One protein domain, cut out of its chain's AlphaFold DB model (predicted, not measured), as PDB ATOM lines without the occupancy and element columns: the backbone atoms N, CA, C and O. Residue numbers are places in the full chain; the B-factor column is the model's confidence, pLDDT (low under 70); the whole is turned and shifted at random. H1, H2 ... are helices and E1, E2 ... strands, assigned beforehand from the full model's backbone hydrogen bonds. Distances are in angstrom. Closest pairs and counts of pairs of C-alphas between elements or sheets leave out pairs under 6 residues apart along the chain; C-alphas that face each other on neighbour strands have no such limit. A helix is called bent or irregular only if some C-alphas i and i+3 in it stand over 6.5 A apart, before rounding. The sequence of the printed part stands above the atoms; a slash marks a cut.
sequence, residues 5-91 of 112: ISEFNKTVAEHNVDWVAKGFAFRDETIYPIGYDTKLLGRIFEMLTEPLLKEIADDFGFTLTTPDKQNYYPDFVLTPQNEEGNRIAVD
ATOM      1  N   ILE A   5      14.621  14.472  56.226       95.44
ATOM      2  CA  ILE A   5      15.242  15.781  55.985       95.44
ATOM      3  C   ILE A   5      16.716  15.593  55.624       95.44
ATOM      4  O   ILE A   5      17.212  16.230  54.693       95.44
ATOM      5  N   SER A   6      17.415  14.720  56.350       96.88
ATOM      6  CA  SER A   6      18.813  14.395  56.058       96.88
ATOM      7  C   SER A   6      18.958  13.771  54.669       96.88
ATOM      8  O   SER A   6      19.758  14.249  53.866       96.88
ATOM      9  N   GLU A   7      18.148  12.755  54.357       97.00
ATOM     10  CA  GLU A   7      18.210  12.069  53.061       97.00
ATOM     11  C   GLU A   7      17.810  12.986  51.904       97.00
ATOM     12  O   GLU A   7      18.457  12.965  50.860       97.00
ATOM     13  N   PHE A   8      16.828  13.872  52.095       96.94
ATOM     14  CA  PHE A   8      16.464  14.858  51.080       96.94
ATOM     15  C   PHE A   8      17.626  15.800  50.751       96.94
ATOM     16  O   PHE A   8      17.974  15.969  49.584       96.94
ATOM     17  N   ASN A   9      18.275  16.376  51.768       96.69
ATOM     18  CA  ASN A   9      19.412  17.276  51.549       96.69
ATOM     19  C   ASN A   9      20.601  16.564  50.893       96.69
ATOM     20  O   ASN A   9      21.275  17.146  50.042       96.69
ATOM     21  N   LYS A  10      20.847  15.308  51.275       97.44
ATOM     22  CA  LYS A  10      21.880  14.468  50.669       97.44
ATOM     23  C   LYS A  10      21.576  14.195  49.194       97.44
ATOM     24  O   LYS A  10      22.420  14.489  48.356       97.44
ATOM     25  N   THR A  11      20.363  13.746  48.880       97.06
ATOM     26  CA  THR A  11      19.904  13.452  47.510       97.06
ATOM     27  C   THR A  11      20.003  14.699  46.622       97.06
ATOM     28  O   THR A  11      20.534  14.648  45.515       97.06
ATOM     29  N   VAL A  12      19.593  15.867  47.134       97.00
ATOM     30  CA  VAL A  12      19.750  17.160  46.440       97.00
ATOM     31  C   VAL A  12      21.217  17.460  46.106       97.00
ATOM     32  O   VAL A  12      21.512  17.940  45.007       97.00
ATOM     33  N   ALA A  13      22.136  17.195  47.038       96.94
ATOM     34  CA  ALA A  13      23.562  17.427  46.841       96.94
ATOM     35  C   ALA A  13      24.188  16.422  45.859       96.94
ATOM     36  O   ALA A  13      24.953  16.823  44.985       96.94
ATOM     37  N   GLU A  14      23.846  15.139  45.971       96.88
ATOM     38  CA  GLU A  14      24.360  14.064  45.112       96.88
ATOM     39  C   GLU A  14      23.947  14.259  43.648       96.88
ATOM     40  O   GLU A  14      24.783  14.157  42.747       96.88
ATOM     41  N   HIS A  15      22.691  14.649  43.410       96.19
ATOM     42  CA  HIS A  15      22.177  14.926  42.065       96.19
ATOM     43  C   HIS A  15      22.558  16.304  41.517       96.19
ATOM     44  O   HIS A  15      22.248  16.604  40.366       96.19
ATOM     45  N   ASN A  16      23.243  17.147  42.301       95.38
ATOM     46  CA  ASN A  16      23.569  18.530  41.934       95.38
ATOM     47  C   ASN A  16      22.345  19.287  41.381       95.38
ATOM     48  O   ASN A  16      22.417  19.907  40.318       95.38
ATOM     49  N   VAL A  17      21.209  19.192  42.081       93.81
ATOM     50  CA  VAL A  17      19.917  19.695  41.591       93.81
ATOM     51  C   VAL A  17      19.999  21.188  41.264       93.81
ATOM     52  O   VAL A  17      20.267  22.020  42.135       93.81
ATOM     53  N   ASP A  18      19.722  21.525  40.003       91.56
ATOM     54  CA  ASP A  18      19.590  22.906  39.548       91.56
ATOM     55  C   ASP A  18      18.141  23.378  39.717       91.56
ATOM     56  O   ASP A  18      17.218  22.908  39.053       91.56
ATOM     57  N   TRP A  19      17.947  24.343  40.611       90.00
ATOM     58  CA  TRP A  19      16.641  24.927  40.920       90.00
ATOM     59  C   TRP A  19      16.232  26.042  39.942       90.00
ATOM     60  O   TRP A  19      15.280  26.783  40.200       90.00
ATOM     61  N   VAL A  20      16.952  26.201  38.826       86.88
ATOM     62  CA  VAL A  20      16.676  27.210  37.801       86.88
ATOM     63  C   VAL A  20      15.776  26.649  36.698       86.88
ATOM     64  O   VAL A  20      16.214  25.943  35.792       86.88
ATOM     65  N   ALA A  21      14.510  27.069  36.694       85.62
ATOM     66  CA  ALA A  21      13.609  26.849  35.565       85.62
ATOM     67  C   ALA A  21      13.691  28.000  34.551       85.62
ATOM     68  O   ALA A  21      13.487  29.166  34.891       85.62
ATOM     69  N   LYS A  22      13.976  27.670  33.285       85.69
ATOM     70  CA  LYS A  22      14.125  28.651  32.192       85.69
ATOM     71  C   LYS A  22      12.838  28.884  31.399       85.69
ATOM     72  O   LYS A  22      12.625  29.974  30.878       85.69
ATOM     73  N   GLY A  23      11.988  27.869  31.294       88.88
ATOM     74  CA  GLY A  23      10.779  27.913  30.481       88.88
ATOM     75  C   GLY A  23      10.134  26.541  30.335       88.88
ATOM     76  O   GLY A  23      10.673  25.543  30.811       88.88
ATOM     77  N   PHE A  24       9.002  26.495  29.642       90.06
ATOM     78  CA  PHE A  24       8.390  25.247  29.196       90.06
ATOM     79  C   PHE A  24       8.941  24.875  27.824       90.06
ATOM     80  O   PHE A  24       8.873  25.687  26.900       90.06
ATOM     81  N   ALA A  25       9.474  23.661  27.703       92.81
ATOM     82  CA  ALA A  25       9.862  23.087  26.423       92.81
ATOM     83  C   ALA A  25       8.637  22.466  25.738       92.81
ATOM     84  O   ALA A  25       7.877  21.724  26.364       92.81
ATOM     85  N   PHE A  26       8.451  22.764  24.457       92.56
ATOM     86  CA  PHE A  26       7.381  22.212  23.632       92.56
ATOM     87  C   PHE A  26       7.934  21.215  22.609       92.56
ATOM     88  O   PHE A  26       9.142  21.076  22.423       92.56
ATOM     89  N   ARG A  27       7.031  20.466  21.963       94.56
ATOM     90  CA  ARG A  27       7.383  19.381  21.027       94.56
ATOM     91  C   ARG A  27       8.197  19.863  19.820       94.56
ATOM     92  O   ARG A  27       8.914  19.070  19.228       94.56
ATOM     93  N   ASP A  28       8.057  21.127  19.452       95.56
ATOM     94  CA  ASP A  28       8.783  21.795  18.370       95.56
ATOM     95  C   ASP A  28      10.150  22.350  18.811       95.56
ATOM     96  O   ASP A  28      10.732  23.161  18.100       95.56
ATOM     97  N   GLU A  29      10.645  21.941  19.986       92.12
ATOM     98  CA  GLU A  29      11.888  22.417  20.611       92.12
ATOM     99  C   GLU A  29      11.856  23.903  21.019       92.12
ATOM    100  O   GLU A  29      12.855  24.448  21.497       92.12
ATOM    101  N   THR A  30      10.694  24.560  20.925       94.06
ATOM    102  CA  THR A  30      10.521  25.936  21.392       94.06
ATOM    103  C   THR A  30      10.474  25.980  22.919       94.06
ATOM    104  O   THR A  30       9.740  25.229  23.566       94.06
ATOM    105  N   ILE A  31      11.228  26.914  23.508       93.19
ATOM    106  CA  ILE A  31      11.186  27.214  24.943       93.19
ATOM    107  C   ILE A  31      10.403  28.507  25.155       93.19
ATOM    108  O   ILE A  31      10.845  29.582  24.751       93.19
ATOM    109  N   TYR A  32       9.264  28.416  25.842       89.94
ATOM    110  CA  TYR A  32       8.505  29.594  26.257       89.94
ATOM    111  C   TYR A  32       8.911  29.995  27.676       89.94
ATOM    112  O   TYR A  32       8.787  29.176  28.593       89.94
ATOM    113  N   PRO A  33       9.393  31.232  27.887       88.62
ATOM    114  CA  PRO A  33       9.858  31.666  29.193       88.62
ATOM    115  C   PRO A  33       8.709  31.723  30.199       88.62
ATOM    116  O   PRO A  33       7.577  32.091  29.878       88.62
ATOM    117  N   ILE A  34       9.027  31.383  31.442       85.44
ATOM    118  CA  ILE A  34       8.097  31.477  32.563       85.44
ATOM    119  C   ILE A  34       8.097  32.916  33.093       85.44
ATOM    120  O   ILE A  34       9.151  33.513  33.314       85.44
ATOM    121  N   GLY A  35       6.905  33.485  33.281       78.00
ATOM    122  CA  GLY A  35       6.732  34.774  33.955       78.00
ATOM    123  C   GLY A  35       6.867  34.667  35.480       78.00
ATOM    124  O   GLY A  35       7.033  33.588  36.037       78.00
ATOM    125  N   TYR A  36       6.723  35.785  36.188       74.62
ATOM    126  CA  TYR A  36       6.864  35.851  37.654       74.62
ATOM    127  C   TYR A  36       5.616  35.384  38.438       74.62
ATOM    128  O   TYR A  36       5.358  35.864  39.546       74.62
ATOM    129  N   ASP A  37       4.807  34.483  37.881       82.06
ATOM    130  CA  ASP A  37       3.607  33.988  38.561       82.06
ATOM    131  C   ASP A  37       3.984  33.043  39.715       82.06
ATOM    132  O   ASP A  37       4.623  32.011  39.516       82.06
ATOM    133  N   THR A  38       3.589  33.395  40.942       77.94
ATOM    134  CA  THR A  38       3.951  32.637  42.152       77.94
ATOM    135  C   THR A  38       3.425  31.203  42.135       77.94
ATOM    136  O   THR A  38       4.093  30.310  42.647       77.94
ATOM    137  N   LYS A  39       2.223  30.972  41.590       82.50
ATOM    138  CA  LYS A  39       1.612  29.634  41.584       82.50
ATOM    139  C   LYS A  39       2.348  28.727  40.611       82.50
ATOM    140  O   LYS A  39       2.586  27.564  40.921       82.50
ATOM    141  N   LEU A  40       2.735  29.283  39.467       86.50
ATOM    142  CA  LEU A  40       3.524  28.583  38.467       86.50
ATOM    143  C   LEU A  40       4.900  28.181  39.012       86.50
ATOM    144  O   LEU A  40       5.295  27.029  38.863       86.50
ATOM    145  N   LEU A  41       5.596  29.097  39.699       87.38
ATOM    146  CA  LEU A  41       6.874  28.778  40.344       87.38
ATOM    147  C   LEU A  41       6.736  27.733  41.455       87.38
ATOM    148  O   LEU A  41       7.569  26.835  41.532       87.38
ATOM    149  N   GLY A  42       5.685  27.806  42.279       89.06
ATOM    150  CA  GLY A  42       5.415  26.786  43.299       89.06
ATOM    151  C   GLY A  42       5.303  25.387  42.691       89.06
ATOM    152  O   GLY A  42       6.002  24.470  43.114       89.06
ATOM    153  N   ARG A  43       4.534  25.258  41.602       89.12
ATOM    154  CA  ARG A  43       4.373  23.984  40.887       89.12
ATOM    155  C   ARG A  43       5.659  23.473  40.243       89.12
ATOM    156  O   ARG A  43       5.865  22.269  40.175       89.12
ATOM    157  N   ILE A  44       6.541  24.362  39.797       91.50
ATOM    158  CA  ILE A  44       7.863  23.972  39.295       91.50
ATOM    159  C   ILE A  44       8.705  23.338  40.403       91.50
ATOM    160  O   ILE A  44       9.308  22.292  40.176       91.50
ATOM    161  N   PHE A  45       8.727  23.930  41.599       92.25
ATOM    162  CA  PHE A  45       9.478  23.358  42.716       92.25
ATOM    163  C   PHE A  45       8.922  22.006  43.157       92.25
ATOM    164  O   PHE A  45       9.705  21.111  43.463       92.25
ATOM    165  N   GLU A  46       7.604  21.822  43.135       92.81
ATOM    166  CA  GLU A  46       6.985  20.512  43.368       92.81
ATOM    167  C   GLU A  46       7.426  19.475  42.330       92.81
ATOM    168  O   GLU A  46       7.887  18.405  42.718       92.81
ATOM    169  N   MET A  47       7.374  19.807  41.033       92.69
ATOM    170  CA  MET A  47       7.809  18.905  39.953       92.69
ATOM    171  C   MET A  47       9.288  18.510  40.067       92.69
ATOM    172  O   MET A  47       9.645  17.381  39.748       92.69
ATOM    173  N   LEU A  48      10.155  19.423  40.519       93.69
ATOM    174  CA  LEU A  48      11.570  19.124  40.771       93.69
ATOM    175  C   LEU A  48      11.776  18.281  42.040       93.69
ATOM    176  O   LEU A  48      12.731  17.513  42.120       93.69
ATOM    177  N   THR A  49      10.889  18.420  43.028       95.62
ATOM    178  CA  THR A  49      10.973  17.734  44.328       95.62
ATOM    179  C   THR A  49      10.470  16.292  44.253       95.62
ATOM    180  O   THR A  49      11.054  15.407  44.876       95.62
ATOM    181  N   GLU A  50       9.408  16.040  43.487       96.25
ATOM    182  CA  GLU A  50       8.774  14.726  43.334       96.25
ATOM    183  C   GLU A  50       9.750  13.575  43.015       96.25
ATOM    184  O   GLU A  50       9.728  12.585  43.750       96.25
ATOM    185  N   PRO A  51      10.631  13.659  41.994       96.62
ATOM    186  CA  PRO A  51      11.538  12.557  41.675       96.62
ATOM    187  C   PRO A  51      12.524  12.251  42.809       96.62
ATOM    188  O   PRO A  51      12.822  11.084  43.048       96.62
ATOM    189  N   LEU A  52      12.968  13.271  43.554       97.62
ATOM    190  CA  LEU A  52      13.876  13.100  44.695       97.62
ATOM    191  C   LEU A  52      13.171  12.376  45.847       97.62
ATOM    192  O   LEU A  52      13.709  11.442  46.431       97.62
ATOM    193  N   LEU A  53      11.933  12.779  46.161       97.62
ATOM    194  CA  LEU A  53      11.127  12.097  47.176       97.62
ATOM    195  C   LEU A  53      10.784  10.669  46.764       97.62
ATOM    196  O   LEU A  53      10.669   9.803  47.628       97.62
ATOM    197  N   LYS A  54      10.605  10.427  45.463       97.62
ATOM    198  CA  LYS A  54      10.318   9.098  44.939       97.62
ATOM    199  C   LYS A  54      11.508   8.160  45.128       97.62
ATOM    200  O   LYS A  54      11.305   7.058  45.618       97.62
ATOM    201  N   GLU A  55      12.712   8.609  44.791       97.56
ATOM    202  CA  GLU A  55      13.954   7.857  45.011       97.56
ATOM    203  C   GLU A  55      14.130   7.496  46.489       97.56
ATOM    204  O   GLU A  55      14.250   6.324  46.833       97.56
ATOM    205  N   ILE A  56      13.998   8.483  47.378       97.00
ATOM    206  CA  ILE A  56      14.086   8.263  48.827       97.00
ATOM    207  C   ILE A  56      12.989   7.303  49.310       97.00
ATOM    208  O   ILE A  56      13.229   6.447  50.159       97.00
ATOM    209  N   ALA A  57      11.762   7.424  48.799       95.88
ATOM    210  CA  ALA A  57      10.694   6.508  49.174       95.88
ATOM    211  C   ALA A  57      11.037   5.066  48.770       95.88
ATOM    212  O   ALA A  57      10.936   4.165  49.604       95.88
ATOM    213  N   ASP A  58      11.488   4.869  47.531       95.69
ATOM    214  CA  ASP A  58      11.830   3.556  46.991       95.69
ATOM    215  C   ASP A  58      13.015   2.925  47.767       95.69
ATOM    216  O   ASP A  58      12.946   1.750  48.135       95.69
ATOM    217  N   ASP A  59      14.036   3.711  48.133       95.69
ATOM    218  CA  ASP A  59      15.216   3.252  48.888       95.69
ATOM    219  C   ASP A  59      14.901   2.802  50.323       95.69
ATOM    220  O   ASP A  59      15.534   1.888  50.861       95.69
ATOM    221  N   PHE A  60      13.913   3.433  50.962       93.94
ATOM    222  CA  PHE A  60      13.573   3.183  52.365       93.94
ATOM    223  C   PHE A  60      12.293   2.354  52.562       93.94
ATOM    224  O   PHE A  60      11.840   2.196  53.699       93.94
ATOM    225  N   GLY A  61      11.718   1.796  51.491       94.06
ATOM    226  CA  GLY A  61      10.549   0.910  51.562       94.06
ATOM    227  C   GLY A  61       9.219   1.642  51.775       94.06
ATOM    228  O   GLY A  61       8.337   1.165  52.495       94.06
ATOM    229  N   PHE A  62       9.071   2.813  51.163       95.38
ATOM    230  CA  PHE A  62       7.856   3.621  51.144       95.38
ATOM    231  C   PHE A  62       7.302   3.716  49.720       95.38
ATOM    232  O   PHE A  62       7.994   3.513  48.730       95.38
ATOM    233  N   THR A  63       6.027   4.060  49.621       95.44
ATOM    234  CA  THR A  63       5.370   4.447  48.376       95.44
ATOM    235  C   THR A  63       5.042   5.930  48.456       95.44
ATOM    236  O   THR A  63       4.371   6.360  49.400       95.44
ATOM    237  N   LEU A  64       5.501   6.706  47.474       96.25
ATOM    238  CA  LEU A  64       5.119   8.106  47.304       96.25
ATOM    239  C   LEU A  64       3.781   8.192  46.557       96.25
ATOM    240  O   LEU A  64       3.636   7.611  45.481       96.25
ATOM    241  N   THR A  65       2.815   8.926  47.104       94.69
ATOM    242  CA  THR A  65       1.548   9.238  46.427       94.69
ATOM    243  C   THR A  65       1.245  10.730  46.472       94.69
ATOM    244  O   THR A  65       1.569  11.418  47.439       94.69
ATOM    245  N   THR A  66       0.596  11.231  45.424       91.31
ATOM    246  CA  THR A  66       0.012  12.578  45.356       91.31
ATOM    247  C   THR A  66      -1.507  12.474  45.521       91.31
ATOM    248  O   THR A  66      -2.090  11.517  45.007       91.31
ATOM    249  N   PRO A  67      -2.198  13.416  46.185       83.44
ATOM    250  CA  PRO A  67      -3.654  13.361  46.280       83.44
ATOM    251  C   PRO A  67      -4.349  13.449  44.915       83.44
ATOM    252  O   PRO A  67      -4.029  14.306  44.097       83.44
ATOM    253  N   ASP A  68      -5.399  12.648  44.720       75.44
ATOM    254  CA  ASP A  68      -6.192  12.627  43.477       75.44
ATOM    255  C   ASP A  68      -7.033  13.901  43.249       75.44
ATOM    256  O   ASP A  68      -7.581  14.126  42.168       75.44
ATOM    257  N   LYS A  69      -7.194  14.737  44.284       78.00
ATOM    258  CA  LYS A  69      -8.017  15.954  44.249       78.00
ATOM    259  C   LYS A  69      -7.141  17.201  44.172       78.00
ATOM    260  O   LYS A  69      -6.265  17.402  45.007       78.00
ATOM    261  N   GLN A  70      -7.459  18.096  43.235       69.12
ATOM    262  CA  GLN A  70      -6.845  19.426  43.182       69.12
ATOM    263  C   GLN A  70      -7.086  20.202  44.490       69.12
ATOM    264  O   GLN A  70      -8.190  20.174  45.036       69.12
ATOM    265  N   ASN A  71      -6.070  20.948  44.937       72.06
ATOM    266  CA  ASN A  71      -6.073  21.769  46.161       72.06
ATOM    267  C   ASN A  71      -6.254  20.982  47.471       72.06
ATOM    268  O   ASN A  71      -6.797  21.512  48.442       72.06
ATOM    269  N   TYR A  72      -5.822  19.723  47.506       79.25
ATOM    270  CA  TYR A  72      -5.849  18.909  48.714       79.25
ATOM    271  C   TYR A  72      -4.453  18.835  49.338       79.25
ATOM    272  O   TYR A  72      -3.481  18.582  48.637       79.25
ATOM    273  N   TYR A  73      -4.366  19.065  50.647       81.44
ATOM    274  CA  TYR A  73      -3.138  18.849  51.411       81.44
ATOM    275  C   TYR A  73      -2.970  17.355  51.730       81.44
ATOM    276  O   TYR A  73      -3.969  16.711  52.073       81.44
ATOM    277  N   PRO A  74      -1.740  16.813  51.756       91.31
ATOM    278  CA  PRO A  74      -0.451  17.436  51.398       91.31
ATOM    279  C   PRO A  74      -0.115  17.287  49.908       91.31
ATOM    280  O   PRO A  74      -0.793  16.537  49.222       91.31
ATOM    281  N   ASP A  75       0.947  17.930  49.412       92.88
ATOM    282  CA  ASP A  75       1.392  17.712  48.024       92.88
ATOM    283  C   ASP A  75       1.825  16.252  47.792       92.88
ATOM    284  O   ASP A  75       1.456  15.648  46.784       92.88
ATOM    285  N   PHE A  76       2.532  15.660  48.764       95.44
ATOM    286  CA  PHE A  76       2.988  14.271  48.717       95.44
ATOM    287  C   PHE A  76       2.773  13.537  50.044       95.44
ATOM    288  O   PHE A  76       2.872  14.109  51.134       95.44
ATOM    289  N   VAL A  77       2.532  12.229  49.963       95.25
ATOM    290  CA  VAL A  77       2.455  11.323  51.112       95.25
ATOM    291  C   VAL A  77       3.413  10.161  50.894       95.25
ATOM    292  O   VAL A  77       3.272   9.417  49.929       95.25
ATOM    293  N   LEU A  78       4.352   9.959  51.819       95.06
ATOM    294  CA  LEU A  78       5.122   8.723  51.900       95.06
ATOM    295  C   LEU A  78       4.372   7.749  52.809       95.06
ATOM    296  O   LEU A  78       4.170   8.015  53.997       95.06
ATOM    297  N   THR A  79       3.954   6.618  52.248       94.38
ATOM    298  CA  THR A  79       3.282   5.541  52.983       94.38
ATOM    299  C   THR A  79       4.219   4.339  53.077       94.38
ATOM    300  O   THR A  79       4.654   3.862  52.032       94.38
ATOM    301  N   PRO A  80       4.556   3.847  54.280       93.50
ATOM    302  CA  PRO A  80       5.365   2.641  54.411       93.50
ATOM    303  C   PRO A  80       4.672   1.460  53.732       93.50
ATOM    304  O   PRO A  80       3.453   1.311  53.819       93.50
ATOM    305  N   GLN A  81       5.447   0.622  53.047       90.88
ATOM    306  CA  GLN A  81       4.909  -0.557  52.364       90.88
ATOM    307  C   GLN A  81       4.459  -1.647  53.350       90.88
ATOM    308  O   GLN A  81       3.617  -2.478  53.017       90.88
ATOM    309  N   ASN A  82       4.988  -1.632  54.575       84.25
ATOM    310  CA  ASN A  82       4.496  -2.428  55.691       84.25
ATOM    311  C   ASN A  82       3.424  -1.641  56.470       84.25
ATOM    312  O   ASN A  82       3.677  -0.547  56.967       84.25
ATOM    313  N   GLU A  83       2.220  -2.207  56.600       66.19
ATOM    314  CA  GLU A  83       1.016  -1.524  57.122       66.19
ATOM    315  C   GLU A  83       1.120  -1.001  58.576       66.19
ATOM    316  O   GLU A  83       0.230  -0.298  59.049       66.19
ATOM    317  N   GLU A  84       2.208  -1.302  59.285       71.88
ATOM    318  CA  GLU A  84       2.449  -0.908  60.680       71.88
ATOM    319  C   GLU A  84       3.172   0.446  60.837       71.88
ATOM    320  O   GLU A  84       3.354   0.929  61.955       71.88
ATOM    321  N   GLY A  85       3.626   1.066  59.741       73.38
ATOM    322  CA  GLY A  85       4.421   2.295  59.798       73.38
ATOM    323  C   GLY A  85       3.611   3.601  59.762       73.38
ATOM    324  O   GLY A  85       2.490   3.678  59.258       73.38
ATOM    325  N   ASN A  86       4.228   4.685  60.242       86.81
ATOM    326  CA  ASN A  86       3.653   6.031  60.169       86.81
ATOM    327  C   ASN A  86       3.799   6.625  58.763       86.81
ATOM    328  O   ASN A  86       4.873   6.571  58.163       86.81
ATOM    329  N   ARG A  87       2.733   7.260  58.272       91.69
ATOM    330  CA  ARG A  87       2.772   8.046  57.032       91.69
ATOM    331  C   ARG A  87       3.461   9.385  57.268       91.69
ATOM    332  O   ARG A  87       3.294   9.989  58.327       91.69
ATOM    333  N   ILE A  88       4.169   9.872  56.255       93.62
ATOM    334  CA  ILE A  88       4.811  11.188  56.273       93.62
ATOM    335  C   ILE A  88       4.133  12.065  55.224       93.62
ATOM    336  O   ILE A  88       4.086  11.709  54.050       93.62
ATOM    337  N   ALA A  89       3.596  13.202  55.655       94.81
ATOM    338  CA  ALA A  89       3.052  14.226  54.771       94.81
ATOM    339  C   ALA A  89       4.154  15.235  54.420       94.81
ATOM    340  O   ALA A  89       4.804  15.764  55.322       94.81
ATOM    341  N   VAL A  90       4.344  15.505  53.129       95.44
ATOM    342  CA  VAL A  90       5.325  16.468  52.614       95.44
ATOM    343  C   VAL A  90       4.602  17.497  51.761       95.44
ATOM    344  O   VAL A  90       3.797  17.158  50.899       95.44
ATOM    345  N   ASP A  91       4.888  18.764  52.013       94.69
ATOM    346  CA  ASP A  91       4.245  19.889  51.349       94.69
ATOM    347  C   ASP A  91       5.319  20.924  50.984       94.69
ATOM    348  O   ASP A  91       6.194  21.253  51.792       94.69
TER     349      ASP A  91
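What this domain is: This is residues 5 to 91 of the 112 residues of an uncharacterized protein of Collinsella sp. TF07-1 (UniProt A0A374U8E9). One long, bent helix, H2, makes a spine; its second arm, H2b, packs on one face of a small three-stranded sheet, E3 E4 E5, and H1 packs on H2b at a steep angle. The small hairpin E1 E2 lies away from them, at the other end of a loose whole. The 87 printed residues hold two named helices and five named strands in the order H1 E1 E2 H2 E3 E4 E5, of mixed class; both sheets are antiparallel. The radius of gyration of the C-alphas is 15.3 A, and the spans are 48 by 32 by 23 A.

How they stand to each other: H1, residues 5 to 14, touches H2b, residues 51 to 59, closest at the C-alphas of Thr 11 and Leu 52, 6.7 A, at a steep tilt of 67 degrees. E1, residues 23 to 25, and E2, residues 31 to 33, form a hairpin, with N 24 and O 32 2.9 A apart. H2, residues 38 to 59, was assigned as one helix by its hydrogen bonds but is bent, C-alphas 48 and 51 being 6.6 A apart; H2a, residues 38 to 48, is apart from H1. H2b is on the sheet of E3, residues 62 to 65, E4, residues 76 to 80, and E5, residues 88 to 90, a meander, each strand the antiparallel neighbour of the one before. Its height over the sheet is 8.8 A; the closest C-alphas of H2b and E3 are those of Ala 57 and Thr 63, 5.8 A. N 63 and O 79 are 2.8 A apart, as are N 78 and O 88. In H1, H2a and H2b every O i to N i+4 pair is within hydrogen-bond range.

Where its parts are: H1 is 14.3 A long from C-alpha 5 at (15.242, 15.781, 55.985), H2a 15.6 A, H2b 12.3 A and E4 13.2 A. E5 ends at C-alpha 90, (5.325, 16.468, 52.614).

The domain as a whole: The C-alphas farthest apart, those of Asp 28 and Glu 84, are 48.4 A apart. The printed part has no cut, and no link is long. Residues 70 and 83 are under pLDDT 70.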